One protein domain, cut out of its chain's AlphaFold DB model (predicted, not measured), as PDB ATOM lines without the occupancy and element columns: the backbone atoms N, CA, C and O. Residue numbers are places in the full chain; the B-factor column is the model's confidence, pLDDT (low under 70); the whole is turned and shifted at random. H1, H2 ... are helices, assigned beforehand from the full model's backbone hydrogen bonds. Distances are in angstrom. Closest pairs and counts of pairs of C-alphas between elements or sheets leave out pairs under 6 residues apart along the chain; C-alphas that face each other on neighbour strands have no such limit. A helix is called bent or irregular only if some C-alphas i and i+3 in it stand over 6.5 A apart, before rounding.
ATOM      1  N   LYS A  18     197.850 335.795 288.636       72.44
ATOM      2  CA  LYS A  18     197.863 334.370 288.995       72.44
ATOM      3  C   LYS A  18     198.857 334.046 290.120       72.44
ATOM      4  O   LYS A  18     198.543 333.269 291.013       72.44
ATOM      5  N   LYS A  19     200.037 334.676 290.120       74.12
ATOM      6  CA  LYS A  19     201.040 334.492 291.183       74.12
ATOM      7  C   LYS A  19     200.572 335.075 292.515       74.12
ATOM      8  O   LYS A  19     200.876 334.524 293.567       74.12
ATOM      9  N   VAL A  20     199.819 336.174 292.474       74.88
ATOM     10  CA  VAL A  20     199.221 336.778 293.674       74.88
ATOM     11  C   VAL A  20     198.140 335.872 294.248       74.88
ATOM     12  O   VAL A  20     198.127 335.656 295.456       74.88
ATOM     13  N   GLU A  21     197.273 335.305 293.407       73.81
ATOM     14  CA  GLU A  21     196.267 334.329 293.844       73.81
ATOM     15  C   GLU A  21     196.914 333.100 294.490       73.81
ATOM     16  O   GLU A  21     196.520 332.708 295.586       73.81
ATOM     17  N   GLU A  22     197.954 332.537 293.868       79.75
ATOM     18  CA  GLU A  22     198.711 331.412 294.429       79.75
ATOM     19  C   GLU A  22     199.332 331.765 295.793       79.75
ATOM     20  O   GLU A  22     199.191 330.992 296.741       79.75
ATOM     21  N   CYS A  23     199.951 332.943 295.936       80.50
ATOM     22  CA  CYS A  23     200.470 333.413 297.226       80.50
ATOM     23  C   CYS A  23     199.366 333.574 298.279       80.50
ATOM     24  O   CYS A  23     199.541 333.164 299.423       80.50
ATOM     25  N   ILE A  24     198.222 334.157 297.917       81.00
ATOM     26  CA  ILE A  24     197.095 334.334 298.841       81.00
ATOM     27  C   ILE A  24     196.587 332.974 299.329       81.00
ATOM     28  O   ILE A  24     196.351 332.808 300.525       81.00
ATOM     29  N   LEU A  25     196.460 331.992 298.433       83.81
ATOM     30  CA  LEU A  25     196.044 330.635 298.790       83.81
ATOM     31  C   LEU A  25     197.045 329.961 299.739       83.81
ATOM     32  O   LEU A  25     196.621 329.357 300.722       83.81
ATOM     33  N   ARG A  26     198.355 330.121 299.511       84.75
ATOM     34  CA  ARG A  26     199.392 329.609 300.429       84.75
ATOM     35  C   ARG A  26     199.325 330.267 301.807       84.75
ATOM     36  O   ARG A  26     199.454 329.586 302.820       84.75
ATOM     37  N   VAL A  27     199.074 331.574 301.866       84.12
ATOM     38  CA  VAL A  27     198.924 332.313 303.131       84.12
ATOM     39  C   VAL A  27     197.645 331.924 303.878       84.12
ATOM     40  O   VAL A  27     197.675 331.811 305.103       84.12
ATOM     41  N   LEU A  28     196.545 331.653 303.173       84.44
ATOM     42  CA  LEU A  28     195.311 331.129 303.773       84.44
ATOM     43  C   LEU A  28     195.493 329.725 304.348       84.44
ATOM     44  O   LEU A  28     195.035 329.460 305.460       84.44
ATOM     45  N   ASP A  29     196.159 328.842 303.606       88.38
ATOM     46  CA  ASP A  29     196.461 327.486 304.062       88.38
ATOM     47  C   ASP A  29     197.355 327.525 305.311       88.38
ATOM     48  O   ASP A  29     197.014 326.949 306.345       88.38
ATOM     49  N   TYR A  30     198.419 328.335 305.280       88.00
ATOM     50  CA  TYR A  30     199.284 328.567 306.438       88.00
ATOM     51  C   TYR A  30     198.510 329.082 307.662       88.00
ATOM     52  O   TYR A  30     198.662 328.552 308.765       88.00
ATOM     53  N   ALA A  31     197.655 330.094 307.484       83.88
ATOM     54  CA  ALA A  31     196.840 330.634 308.567       83.88
ATOM     55  C   ALA A  31     195.901 329.568 309.153       83.88
ATOM     56  O   ALA A  31     195.821 329.428 310.372       83.88
ATOM     57  N   THR A  32     195.241 328.784 308.297       86.19
ATOM     58  CA  THR A  32     194.316 327.719 308.714       86.19
ATOM     59  C   THR A  32     195.035 326.668 309.558       86.19
ATOM     60  O   THR A  32     194.613 326.395 310.682       86.19
ATOM     61  N   GLN A  33     196.179 326.170 309.083       88.94
ATOM     62  CA  GLN A  33     196.995 325.196 309.816       88.94
ATOM     63  C   GLN A  33     197.464 325.736 311.170       88.94
ATOM     64  O   GLN A  33     197.533 324.997 312.153       88.94
ATOM     65  N   MET A  34     197.778 327.029 311.257       84.38
ATOM     66  CA  MET A  34     198.191 327.657 312.510       84.38
ATOM     67  C   MET A  34     197.038 327.769 313.520       84.38
ATOM     68  O   MET A  34     197.255 327.506 314.704       84.38
ATOM     69  N   PHE A  35     195.815 328.090 313.082       82.75
ATOM     70  CA  PHE A  35     194.630 328.060 313.952       82.75
ATOM     71  C   PHE A  35     194.339 326.646 314.466       82.75
ATOM     72  O   PHE A  35     194.109 326.460 315.664       82.75
ATOM     73  N   GLU A  36     194.418 325.645 313.589       83.44
ATOM     74  CA  GLU A  36     194.214 324.240 313.954       83.44
ATOM     75  C   GLU A  36     195.270 323.749 314.949       83.44
ATOM     76  O   GLU A  36     194.931 323.177 315.987       83.44
ATOM     77  N   LYS A  37     196.549 324.037 314.685       85.44
ATOM     78  CA  LYS A  37     197.675 323.657 315.546       85.44
ATOM     79  C   LYS A  37     197.575 324.264 316.942       85.44
ATOM     80  O   LYS A  37     197.864 323.591 317.931       85.44
ATOM     81  N   GLU A  38     197.179 325.529 317.030       79.50
ATOM     82  CA  GLU A  38     197.007 326.227 318.308       79.50
ATOM     83  C   GLU A  38     195.653 325.915 318.975       79.50
ATOM     84  O   GLU A  38     195.375 326.396 320.077       79.50
ATOM     85  N   ASN A  39     194.833 325.065 318.340       75.31
ATOM     86  CA  ASN A  39     193.510 324.642 318.791       75.31
ATOM     87  C   ASN A  39     192.578 325.838 319.075       75.31
ATOM     88  O   ASN A  39     191.792 325.849 320.028       75.31
ATOM     89  N   LEU A  40     192.728 326.881 318.257       69.31
ATOM     90  CA  LEU A  40     191.956 328.112 318.300       69.31
ATOM     91  C   LEU A  40     190.809 327.987 317.299       69.31
ATOM     92  O   LEU A  40     191.048 327.959 316.097       69.31
ATOM     93  N   GLU A  41     189.572 327.930 317.799       66.94
ATOM     94  CA  GLU A  41     188.360 327.922 316.963       66.94
ATOM     95  C   GLU A  41     188.407 326.865 315.837       66.94
ATOM     96  O   GLU A  41     188.043 327.139 314.698       66.94
ATOM     97  N   THR A  42     188.843 325.637 316.149       65.62
ATOM     98  CA  THR A  42     189.146 324.553 315.189       65.62
ATOM     99  C   THR A  42     188.007 324.263 314.202       65.62
ATOM    100  O   THR A  42     188.248 324.037 313.022       65.62
ATOM    101  N   ASN A  43     186.749 324.352 314.650       71.06
ATOM    102  CA  ASN A  43     185.566 324.137 313.800       71.06
ATOM    103  C   ASN A  43     185.369 325.233 312.732       71.06
ATOM    104  O   ASN A  43     184.664 325.026 311.746       71.06
ATOM    105  N   TRP A  44     185.988 326.397 312.928       76.94
ATOM    106  CA  TRP A  44     185.860 327.589 312.093       76.94
ATOM    107  C   TRP A  44     187.225 328.167 311.695       76.94
ATOM    108  O   TRP A  44     187.297 329.317 311.265       76.94
ATOM    109  N   ALA A  45     188.298 327.373 311.791       75.44
ATOM    110  CA  ALA A  45     189.672 327.805 311.532       75.44
ATOM    111  C   ALA A  45     189.827 328.446 310.146       75.44
ATOM    112  O   ALA A  45     190.450 329.493 310.006       75.44
ATOM    113  N   HIS A  46     189.165 327.879 309.134       77.00
ATOM    114  CA  HIS A  46     189.113 328.436 307.783       77.00
ATOM    115  C   HIS A  46     188.432 329.820 307.720       77.00
ATOM    116  O   HIS A  46     188.862 330.685 306.958       77.00
ATOM    117  N   LEU A  47     187.378 330.071 308.511       75.88
ATOM    118  CA  LEU A  47     186.729 331.387 308.570       75.88
ATOM    119  C   LEU A  47     187.605 332.404 309.299       75.88
ATOM    120  O   LEU A  47     187.688 333.551 308.865       75.88
ATOM    121  N   GLU A  48     188.270 331.995 310.382       75.12
ATOM    122  CA  GLU A  48     189.229 332.840 311.099       75.12
ATOM    123  C   GLU A  48     190.442 333.177 310.226       75.12
ATOM    124  O   GLU A  48     190.799 334.346 310.107       75.12
ATOM    125  N   ALA A  49     190.991 332.207 309.494       78.12
ATOM    126  CA  ALA A  49     192.044 332.435 308.507       78.12
ATOM    127  C   ALA A  49     191.617 333.443 307.426       78.12
ATOM    128  O   ALA A  49     192.349 334.391 307.137       78.12
ATOM    129  N   ASN A  50     190.401 333.308 306.884       77.38
ATOM    130  CA  ASN A  50     189.858 334.275 305.925       77.38
ATOM    131  C   ASN A  50     189.761 335.689 306.517       77.38
ATOM    132  O   ASN A  50     190.132 336.659 305.855       77.38
ATOM    133  N   LYS A  51     189.322 335.818 307.773       74.38
ATOM    134  CA  LYS A  51     189.258 337.113 308.469       74.38
ATOM    135  C   LYS A  51     190.641 337.728 308.676       74.38
ATOM    136  O   LYS A  51     190.768 338.943 308.591       74.38
ATOM    137  N   VAL A  52     191.666 336.919 308.926       75.25
ATOM    138  CA  VAL A  52     193.046 337.397 309.108       75.25
ATOM    139  C   VAL A  52     193.640 337.895 307.792       75.25
ATOM    140  O   VAL A  52     194.243 338.966 307.749       75.25
ATOM    141  N   VAL A  53     193.447 337.144 306.708       73.25
ATOM    142  CA  VAL A  53     194.058 337.455 305.406       73.25
ATOM    143  C   VAL A  53     193.326 338.588 304.682       73.25
ATOM    144  O   VAL A  53     193.969 339.484 304.122       73.25
ATOM    145  N   PHE A  54     191.991 338.580 304.711       72.25
ATOM    146  CA  PHE A  54     191.153 339.524 303.963       72.25
ATOM    147  C   PHE A  54     190.476 340.595 304.826       72.25
ATOM    148  O   PHE A  54     190.024 341.603 304.286       72.25
ATOM    149  N   GLY A  55     190.425 340.421 306.148       65.69
ATOM    150  CA  GLY A  55     189.618 341.256 307.039       65.69
ATOM    151  C   GLY A  55     188.156 340.795 307.138       65.69
ATOM    152  O   GLY A  55     187.697 339.901 306.430       65.69
ATOM    153  N   TYR A  56     187.393 341.420 308.037       55.47
ATOM    154  CA  TYR A  56     185.937 341.241 308.136       55.47
ATOM    155  C   TYR A  56     185.184 342.130 307.135       55.47
ATOM    156  O   TYR A  56     185.609 343.275 306.993       55.47
ATOM    157  N   PRO A  57     184.001 341.709 306.606       47.25
ATOM    158  CA  PRO A  57     183.086 342.471 305.717       47.25
ATOM    159  C   PRO A  57     182.843 343.931 306.104       47.25
ATOM    160  O   PRO A  57     182.639 344.788 305.254       47.25
ATOM    161  N   GLN A  58     182.936 344.228 307.397       41.94
ATOM    162  CA  GLN A  58     182.603 345.527 307.982       41.94
ATOM    163  C   GLN A  58     183.852 346.368 308.314       41.94
ATOM    164  O   GLN A  58     183.750 347.499 308.776       41.94
ATOM    165  N   HIS A  59     185.038 345.822 308.036       42.62
ATOM    166  CA  HIS A  59     186.360 346.413 308.246       42.62
ATOM    167  C   HIS A  59     187.136 346.592 306.922       42.62
ATOM    168  O   HIS A  59     188.340 346.839 306.948       42.62
ATOM    169  N   TYR A  60     186.465 346.466 305.766       36.91
ATOM    170  CA  TYR A  60     187.104 346.128 304.483       36.91
ATOM    171  C   TYR A  60     188.114 347.118 303.906       36.91
ATOM    172  O   TYR A  60     188.804 346.755 302.962       36.91
ATOM    173  N   LEU A  61     188.255 348.338 304.423       39.09
ATOM    174  CA  LEU A  61     189.131 349.340 303.808       39.09
ATOM    175  C   LEU A  61     189.936 350.126 304.839       39.09
ATOM    176  O   LEU A  61     189.819 351.343 304.955       39.09
ATOM    177  N   ASN A  62     190.821 349.418 305.535       39.56
ATOM    178  CA  ASN A  62     192.088 350.004 305.958       39.56
ATOM    179  C   ASN A  62     193.205 349.354 305.139       39.56
ATOM    180  O   ASN A  62     193.197 348.144 304.935       39.56
ATOM    181  N   GLY A  63     194.144 350.160 304.644       42.19
ATOM    182  CA  GLY A  63     195.231 349.761 303.737       42.19
ATOM    183  C   GLY A  63     196.289 348.810 304.323       42.19
ATOM    184  O   GLY A  63     197.456 348.921 303.960       42.19
ATOM    185  N   SER A  64     195.920 347.945 305.273       51.22
ATOM    186  CA  SER A  64     196.819 347.090 306.058       51.22
ATOM    187  C   SER A  64     196.499 345.593 305.965       51.22
ATOM    188  O   SER A  64     196.991 344.829 306.792       51.22
ATOM    189  N   THR A  65     195.635 345.153 305.044       68.69
ATOM    190  CA  THR A  65     195.322 343.721 304.916       68.69
ATOM    191  C   THR A  65     196.450 342.974 304.207       68.69
ATOM    192  O   THR A  65     197.042 343.473 303.247       68.69
ATOM    193  N   VAL A  66     196.727 341.746 304.657       71.25
ATOM    194  CA  VAL A  66     197.807 340.893 304.133       71.25
ATOM    195  C   VAL A  66     197.658 340.673 302.623       71.25
ATOM    196  O   VAL A  66     198.633 340.767 301.879       71.25
ATOM    197  N   ALA A  67     196.426 340.493 302.138       67.75
ATOM    198  CA  ALA A  67     196.138 340.372 300.708       67.75
ATOM    199  C   ALA A  67     196.513 341.628 299.892       67.75
ATOM    200  O   ALA A  67     196.992 341.511 298.764       67.75
ATOM    201  N   GLN A  68     196.339 342.835 300.446       69.25
ATOM    202  CA  GLN A  68     196.749 344.073 299.773       69.25
ATOM    203  C   GLN A  68     198.272 344.229 299.739       69.25
ATOM    204  O   GLN A  68     198.802 344.736 298.751       69.25
ATOM    205  N   TRP A  69     198.980 343.771 300.776       72.88
ATOM    206  CA  TRP A  69     200.444 343.746 300.784       72.88
ATOM    207  C   TRP A  69     200.990 342.790 299.728       72.88
ATOM    208  O   TRP A  69     201.839 343.193 298.938       72.88
ATOM    209  N   LEU A  70     200.436 341.579 299.636       72.69
ATOM    210  CA  LEU A  70     200.799 340.608 298.600       72.69
ATOM    211  C   LEU A  70     200.544 341.162 297.190       72.69
ATOM    212  O   LEU A  70     201.413 341.093 296.323       72.69
ATOM    213  N   ALA A  71     199.391 341.798 296.968       69.00
ATOM    214  CA  ALA A  71     199.066 342.415 295.682       69.00
ATOM    215  C   ALA A  71     199.972 343.614 295.326       69.00
ATOM    216  O   ALA A  71     200.209 343.892 294.149       69.00
ATOM    217  N   GLY A  72     200.501 344.315 296.333       69.31
ATOM    218  CA  GLY A  72     201.448 345.420 296.178       69.31
ATOM    219  C   GLY A  72     202.898 344.992 295.923       69.31
ATOM    220  O   GLY A  72     203.753 345.863 295.779       69.31
ATOM    221  N   GLY A  73     203.187 343.687 295.863       65.88
ATOM    222  CA  GLY A  73     204.550 343.157 295.734       65.88
ATOM    223  C   GLY A  73     205.264 342.918 297.056       65.88
ATOM    224  O   GLY A  73     206.487 342.795 297.072       65.88
ATOM    225  N   GLY A  74     204.516 342.864 298.157       64.50
ATOM    226  CA  GLY A  74     205.016 342.403 299.442       64.50
ATOM    227  C   GLY A  74     205.467 340.945 299.368       64.50
ATOM    228  O   GLY A  74     204.848 340.117 298.701       64.50
ATOM    229  N   ASP A  75     206.562 340.652 300.063       72.56
ATOM    230  CA  ASP A  75     207.114 339.306 300.189       72.56
ATOM    231  C   ASP A  75     206.156 338.400 300.985       72.56
ATOM    232  O   ASP A  75     205.635 338.782 302.037       72.56
ATOM    233  N   GLU A  76     205.958 337.179 300.494       78.06
ATOM    234  CA  GLU A  76     205.172 336.123 301.137       78.06
ATOM    235  C   GLU A  76     205.652 335.846 302.569       78.06
ATOM    236  O   GLU A  76     204.851 335.575 303.463       78.06
ATOM    237  N   ARG A  77     206.951 336.024 302.832       79.56
ATOM    238  CA  ARG A  77     207.513 335.878 304.176       79.56
ATOM    239  C   ARG A  77     206.962 336.901 305.170       79.56
ATOM    240  O   ARG A  77     206.610 336.531 306.286       79.56
ATOM    241  N   HIS A  78     206.820 338.157 304.749       78.94
ATOM    242  CA  HIS A  78     206.230 339.201 305.592       78.94
ATOM    243  C   HIS A  78     204.744 338.933 305.862       78.94
ATOM    244  O   HIS A  78     204.249 339.233 306.947       78.94
ATOM    245  N   ALA A  79     204.035 338.338 304.898       79.44
ATOM    246  CA  ALA A  79     202.655 337.908 305.087       79.44
ATOM    247  C   ALA A  79     202.544 336.786 306.136       79.44
ATOM    248  O   ALA A  79     201.673 336.854 307.004       79.44
ATOM    249  N   PHE A  80     203.439 335.794 306.110       83.38
ATOM    250  CA  PHE A  80     203.468 334.731 307.122       83.38
ATOM    251  C   PHE A  80     203.782 335.255 308.524       83.38
ATOM    252  O   PHE A  80     203.102 334.866 309.477       83.38
ATOM    253  N   ASP A  81     204.762 336.150 308.659       81.62
ATOM    254  CA  ASP A  81     205.114 336.736 309.956       81.62
ATOM    255  C   ASP A  81     203.930 337.525 310.544       81.62
ATOM    256  O   ASP A  81     203.568 337.325 311.703       81.62
ATOM    257  N   ALA A  82     203.230 338.317 309.724       79.69
ATOM    258  CA  ALA A  82     202.037 339.047 310.155       79.69
ATOM    259  C   ALA A  82     200.894 338.118 310.613       79.69
ATOM    260  O   ALA A  82     200.236 338.384 311.622       79.69
ATOM    261  N   VAL A  83     200.666 337.006 309.903       81.75
ATOM    262  CA  VAL A  83     199.685 335.980 310.301       81.75
ATOM    263  C   VAL A  83     200.072 335.351 311.641       81.75
ATOM    264  O   VAL A  83     199.228 335.181 312.521       81.75
ATOM    265  N   LYS A  84     201.353 335.028 311.828       82.19
ATOM    266  CA  LYS A  84     201.862 334.423 313.060       82.19
ATOM    267  C   LYS A  84     201.730 335.361 314.263       82.19
ATOM    268  O   LYS A  84     201.317 334.909 315.337       82.19
ATOM    269  N   ASP A  85     202.040 336.642 314.090       76.94
ATOM    270  CA  ASP A  85     201.890 337.657 315.135       76.94
ATOM    271  C   ASP A  85     200.420 337.807 315.540       76.94
ATOM    272  O   ASP A  85     200.098 337.764 316.730       76.94
ATOM    273  N   TYR A  86     199.507 337.856 314.563       78.00
ATOM    274  CA  TYR A  86     198.069 337.894 314.830       78.00
ATOM    275  C   TYR A  86     197.607 336.692 315.663       78.00
ATOM    276  O   TYR A  86     196.903 336.853 316.660       78.00
ATOM    277  N   ILE A  87     198.009 335.476 315.281       75.56
ATOM    278  CA  ILE A  87     197.605 334.247 315.980       75.56
ATOM    279  C   ILE A  87     198.180 334.212 317.402       75.56
ATOM    280  O   ILE A  87     197.500 333.795 318.342       75.56
ATOM    281  N   THR A  88     199.401 334.716 317.586       77.12
ATOM    282  CA  THR A  88     200.036 334.838 318.904       77.12
ATOM    283  C   THR A  88     199.258 335.787 319.817       77.12
ATOM    284  O   THR A  88     199.006 335.453 320.977       77.12
ATOM    285  N   GLU A  89     198.822 336.936 319.305       72.06
ATOM    286  CA  GLU A  89     197.980 337.873 320.056       72.06
ATOM    287  C   GLU A  89     196.582 337.300 320.329       72.06
ATOM    288  O   GLU A  89     196.095 337.350 321.461       72.06
ATOM    289  N   ALA A  90     195.955 336.649 319.343       70.56
ATOM    290  CA  ALA A  90     194.659 335.993 319.514       70.56
ATOM    291  C   ALA A  90     194.697 334.935 320.632       70.56
ATOM    292  O   ALA A  90     193.783 334.854 321.461       70.56
ATOM    293  N   LYS A  91     195.792 334.171 320.721       73.06
ATOM    294  CA  LYS A  91     196.024 333.196 321.792       73.06
ATOM    295  C   LYS A  91     196.052 333.848 323.177       73.06
ATOM    296  O   LYS A  91     195.427 333.320 324.099       73.06
ATOM    297  N   LYS A  92     196.726 334.995 323.333       72.00
ATOM    298  CA  LYS A  92     196.773 335.738 324.608       72.00
ATOM    299  C   LYS A  92     195.373 336.155 325.057       72.00
ATOM    300  O   LYS A  92     194.986 335.869 326.188       72.00
ATOM    301  N   VAL A  93     194.569 336.706 324.147       69.56
ATOM    302  CA  VAL A  93     193.189 337.134 324.440       69.56
ATOM    303  C   VAL A  93     192.307 335.963 324.890       69.56
ATOM    304  O   VAL A  93     191.501 336.097 325.816       69.56
ATOM    305  N   VAL A  94     192.444 334.785 324.272       66.94
ATOM    306  CA  VAL A  94     191.690 333.585 324.682       66.94
ATOM    307  C   VAL A  94     192.091 333.129 326.088       66.94
ATOM    308  O   VAL A  94     191.220 332.754 326.880       66.94
ATOM    309  N   ILE A  95     193.383 333.179 326.418       64.50
ATOM    310  CA  ILE A  95     193.886 332.856 327.759       64.50
ATOM    311  C   ILE A  95     193.306 333.832 328.789       64.50
ATOM    312  O   ILE A  95     192.746 333.391 329.792       64.50
ATOM    313  N   GLU A  96     193.344 335.135 328.519       64.19
ATOM    314  CA  GLU A  96     192.790 336.162 329.409       64.19
ATOM    315  C   GLU A  96     191.286 335.975 329.649       64.19
ATOM    316  O   GLU A  96     190.831 335.993 330.796       64.19
ATOM    317  N   LYS A  97     190.505 335.693 328.597       62.81
ATOM    318  CA  LYS A  97     189.069 335.386 328.725       62.81
ATOM    319  C   LYS A  97     188.812 334.142 329.573       62.81
ATOM    320  O   LYS A  97     187.855 334.118 330.350       62.81
ATOM    321  N   LYS A  98     189.639 333.097 329.440       65.12
ATOM    322  CA  LYS A  98     189.539 331.898 330.290       65.12
ATOM    323  C   LYS A  98     189.803 332.250 331.753       65.12
ATOM    324  O   LYS A  98     189.000 331.876 332.602       65.12
ATOM    325  N   VAL A  99     190.853 333.024 332.033       64.56
ATOM    326  CA  VAL A  99     191.184 333.484 333.392       64.56
ATOM    327  C   VAL A  99     190.031 334.289 333.994       64.56
ATOM    328  O   VAL A  99     189.599 333.984 335.105       64.56
ATOM    329  N   GLN A 100     189.461 335.243 333.253       60.69
ATOM    330  CA  GLN A 100     188.305 336.023 333.710       60.69
ATOM    331  C   GLN A 100     187.099 335.139 334.042       60.69
ATOM    332  O   GLN A 100     186.500 335.302 335.104       60.69
ATOM    333  N   LYS A 101     186.767 334.163 333.184       65.38
ATOM    334  CA  LYS A 101     185.682 333.204 333.455       65.38
ATOM    335  C   LYS A 101     185.946 332.388 334.721       65.38
ATOM    336  O   LYS A 101     185.028 332.190 335.511       65.38
ATOM    337  N   THR A 102     187.179 331.931 334.936       63.47
ATOM    338  CA  THR A 102     187.553 331.170 336.138       63.47
ATOM    339  C   THR A 102     187.464 332.020 337.405       63.47
ATOM    340  O   THR A 102     186.950 331.546 338.417       63.47
ATOM    341  N   VAL A 103     187.930 333.271 337.361       65.69
ATOM    342  CA  VAL A 103     187.837 334.203 338.495       65.69
ATOM    343  C   VAL A 103     186.376 334.529 338.796       65.69
ATOM    344  O   VAL A 103     185.955 334.374 339.938       65.69
ATOM    345  N   ALA A 104     185.578 334.877 337.782       60.75
ATOM    346  CA  ALA A 104     184.148 335.127 337.943       60.75
ATOM    347  C   ALA A 104     183.432 333.909 338.550       60.75
ATOM    348  O   ALA A 104     182.726 334.045 339.544       60.75
ATOM    349  N   ALA A 105     183.678 332.700 338.040       68.19
ATOM    350  CA  ALA A 105     183.088 331.486 338.601       68.19
ATOM    351  C   ALA A 105     183.480 331.246 340.071       68.19
ATOM    352  O   ALA A 105     182.654 330.759 340.834       68.19
ATOM    353  N   LYS A 106     184.707 331.593 340.491       67.38
ATOM    354  CA  LYS A 106     185.129 331.506 341.903       67.38
ATOM    355  C   LYS A 106     184.434 332.543 342.788       67.38
ATOM    356  O   LYS A 106     184.003 332.205 343.888       67.38
ATOM    357  N   VAL A 107     184.312 333.779 342.309       64.19
ATOM    358  CA  VAL A 107     183.676 334.880 343.050       64.19
ATOM    359  C   VAL A 107     182.172 334.637 343.211       64.19
ATOM    360  O   VAL A 107     181.649 334.791 344.306       64.19
ATOM    361  N   PHE A 108     181.489 334.171 342.162       60.28
ATOM    362  CA  PHE A 108     180.034 333.961 342.178       60.28
ATOM    363  C   PHE A 108     179.580 332.586 342.701       60.28
ATOM    364  O   PHE A 108     178.396 332.415 342.955       60.28
ATOM    365  N   ARG A 109     180.476 331.601 342.888       52.56
ATOM    366  CA  ARG A 109     180.151 330.330 343.582       52.56
ATOM    367  C   ARG A 109     180.251 330.407 345.106       52.56
ATOM    368  O   ARG A 109     179.903 329.438 345.769       52.56
ATOM    369  N   SER A 110     180.760 331.509 345.650       47.84
ATOM    370  CA  SER A 110     180.929 331.698 347.097       47.84
ATOM    371  C   SER A 110     179.751 332.452 347.739       47.84
ATOM    372  O   SER A 110     179.931 333.054 348.796       47.84
TER     373      SER A 110
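AT A GLANCE: This is residues 18 to 110 of the 111 residues of an uncharacterized protein of Fluviispira multicolorata (UniProt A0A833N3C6). One long straight helix, H4, lies with its first part in a small helical body and sticks out of it as a bare arm at residues 95 to 110, which makes much of the length of the whole. In the body, H1 lies beside the first part of H4, H2 folds back on H1, and the short H3 folds against both H1 and the first part of H4, with a loop of residues 55 to 65 joining H2 to H3. The printed part has 93 residues with four named helices, in the order H1, H2, H3, H4, and no named strand; the class is all helix. The whole is loose, with a radius of gyration of the C-alphas of 16.2 A, and spans 60 by 27 by 20 A.

IN THESE COORDINATES: H4, the longest helix, holds residues 76 to 108 and measures 48.2 A from C-alpha 76 at (205.172, 336.123, 301.137) to C-alpha 108 at (180.034, 333.961, 342.178). H1, residues 18 to 37, is 28.6 A long and begins with C-alpha 18 at (197.863, 334.370, 288.995). H2, residues 42 to 54, is 18.8 A long and irregular: C-alphas 43 and 46 are 8.2 A apart. H3, residues 66 to 71, is 8.7 A long.

HOW THE PARTS SIT: H4 touches H1 with residues 76 to 87 alone, the closest C-alphas being those of Ala 31 and Val 83, 6.3 A apart; they run the same way at a shallow tilt of 29 degrees. H3 and H4 form a helical hairpin, opposite ways at a shallow tilt of 12 degrees; their closest C-alphas, of Val 66 and Ala 79, are 5.8 A apart. H1 and H2 form another helical hairpin, with a tilt of 38 degrees, only just steep; their closest C-alphas, of Ala 31 and Ala 49, are 5.1 A apart. H1 touches H3 with residues 20 to 24 alone, closest at the C-alphas of Val 20 and Ala 71, 6.0 A apart. H2 touches H3 with residues 52 to 54 alone, closest at the C-alphas of Val 53 and Val 66, 5.2 A apart. H2 and H4 only just touch, with 3 pairs of C-alphas within 8 A. In H1, H3 and H4 every O i to N i+4 pair is within hydrogen-bond range; in H2 7 of 9 are.

THE WHOLE: The C-alphas of Lys 18 and Ser 110 are the two farthest apart, at 60.6 A. Residues 95 to 110, of which 95 to 108 belong to H4, stand free; the body without them spans 32 by 24 by 19 A. The printed part has no cut. The link from H2 to H3 is long, with 11 residues; the other two are tight. The mean pLDDT of the printed part is 70.8, and 38 residues are under 70, among them 55 to 65 and 93 to 110.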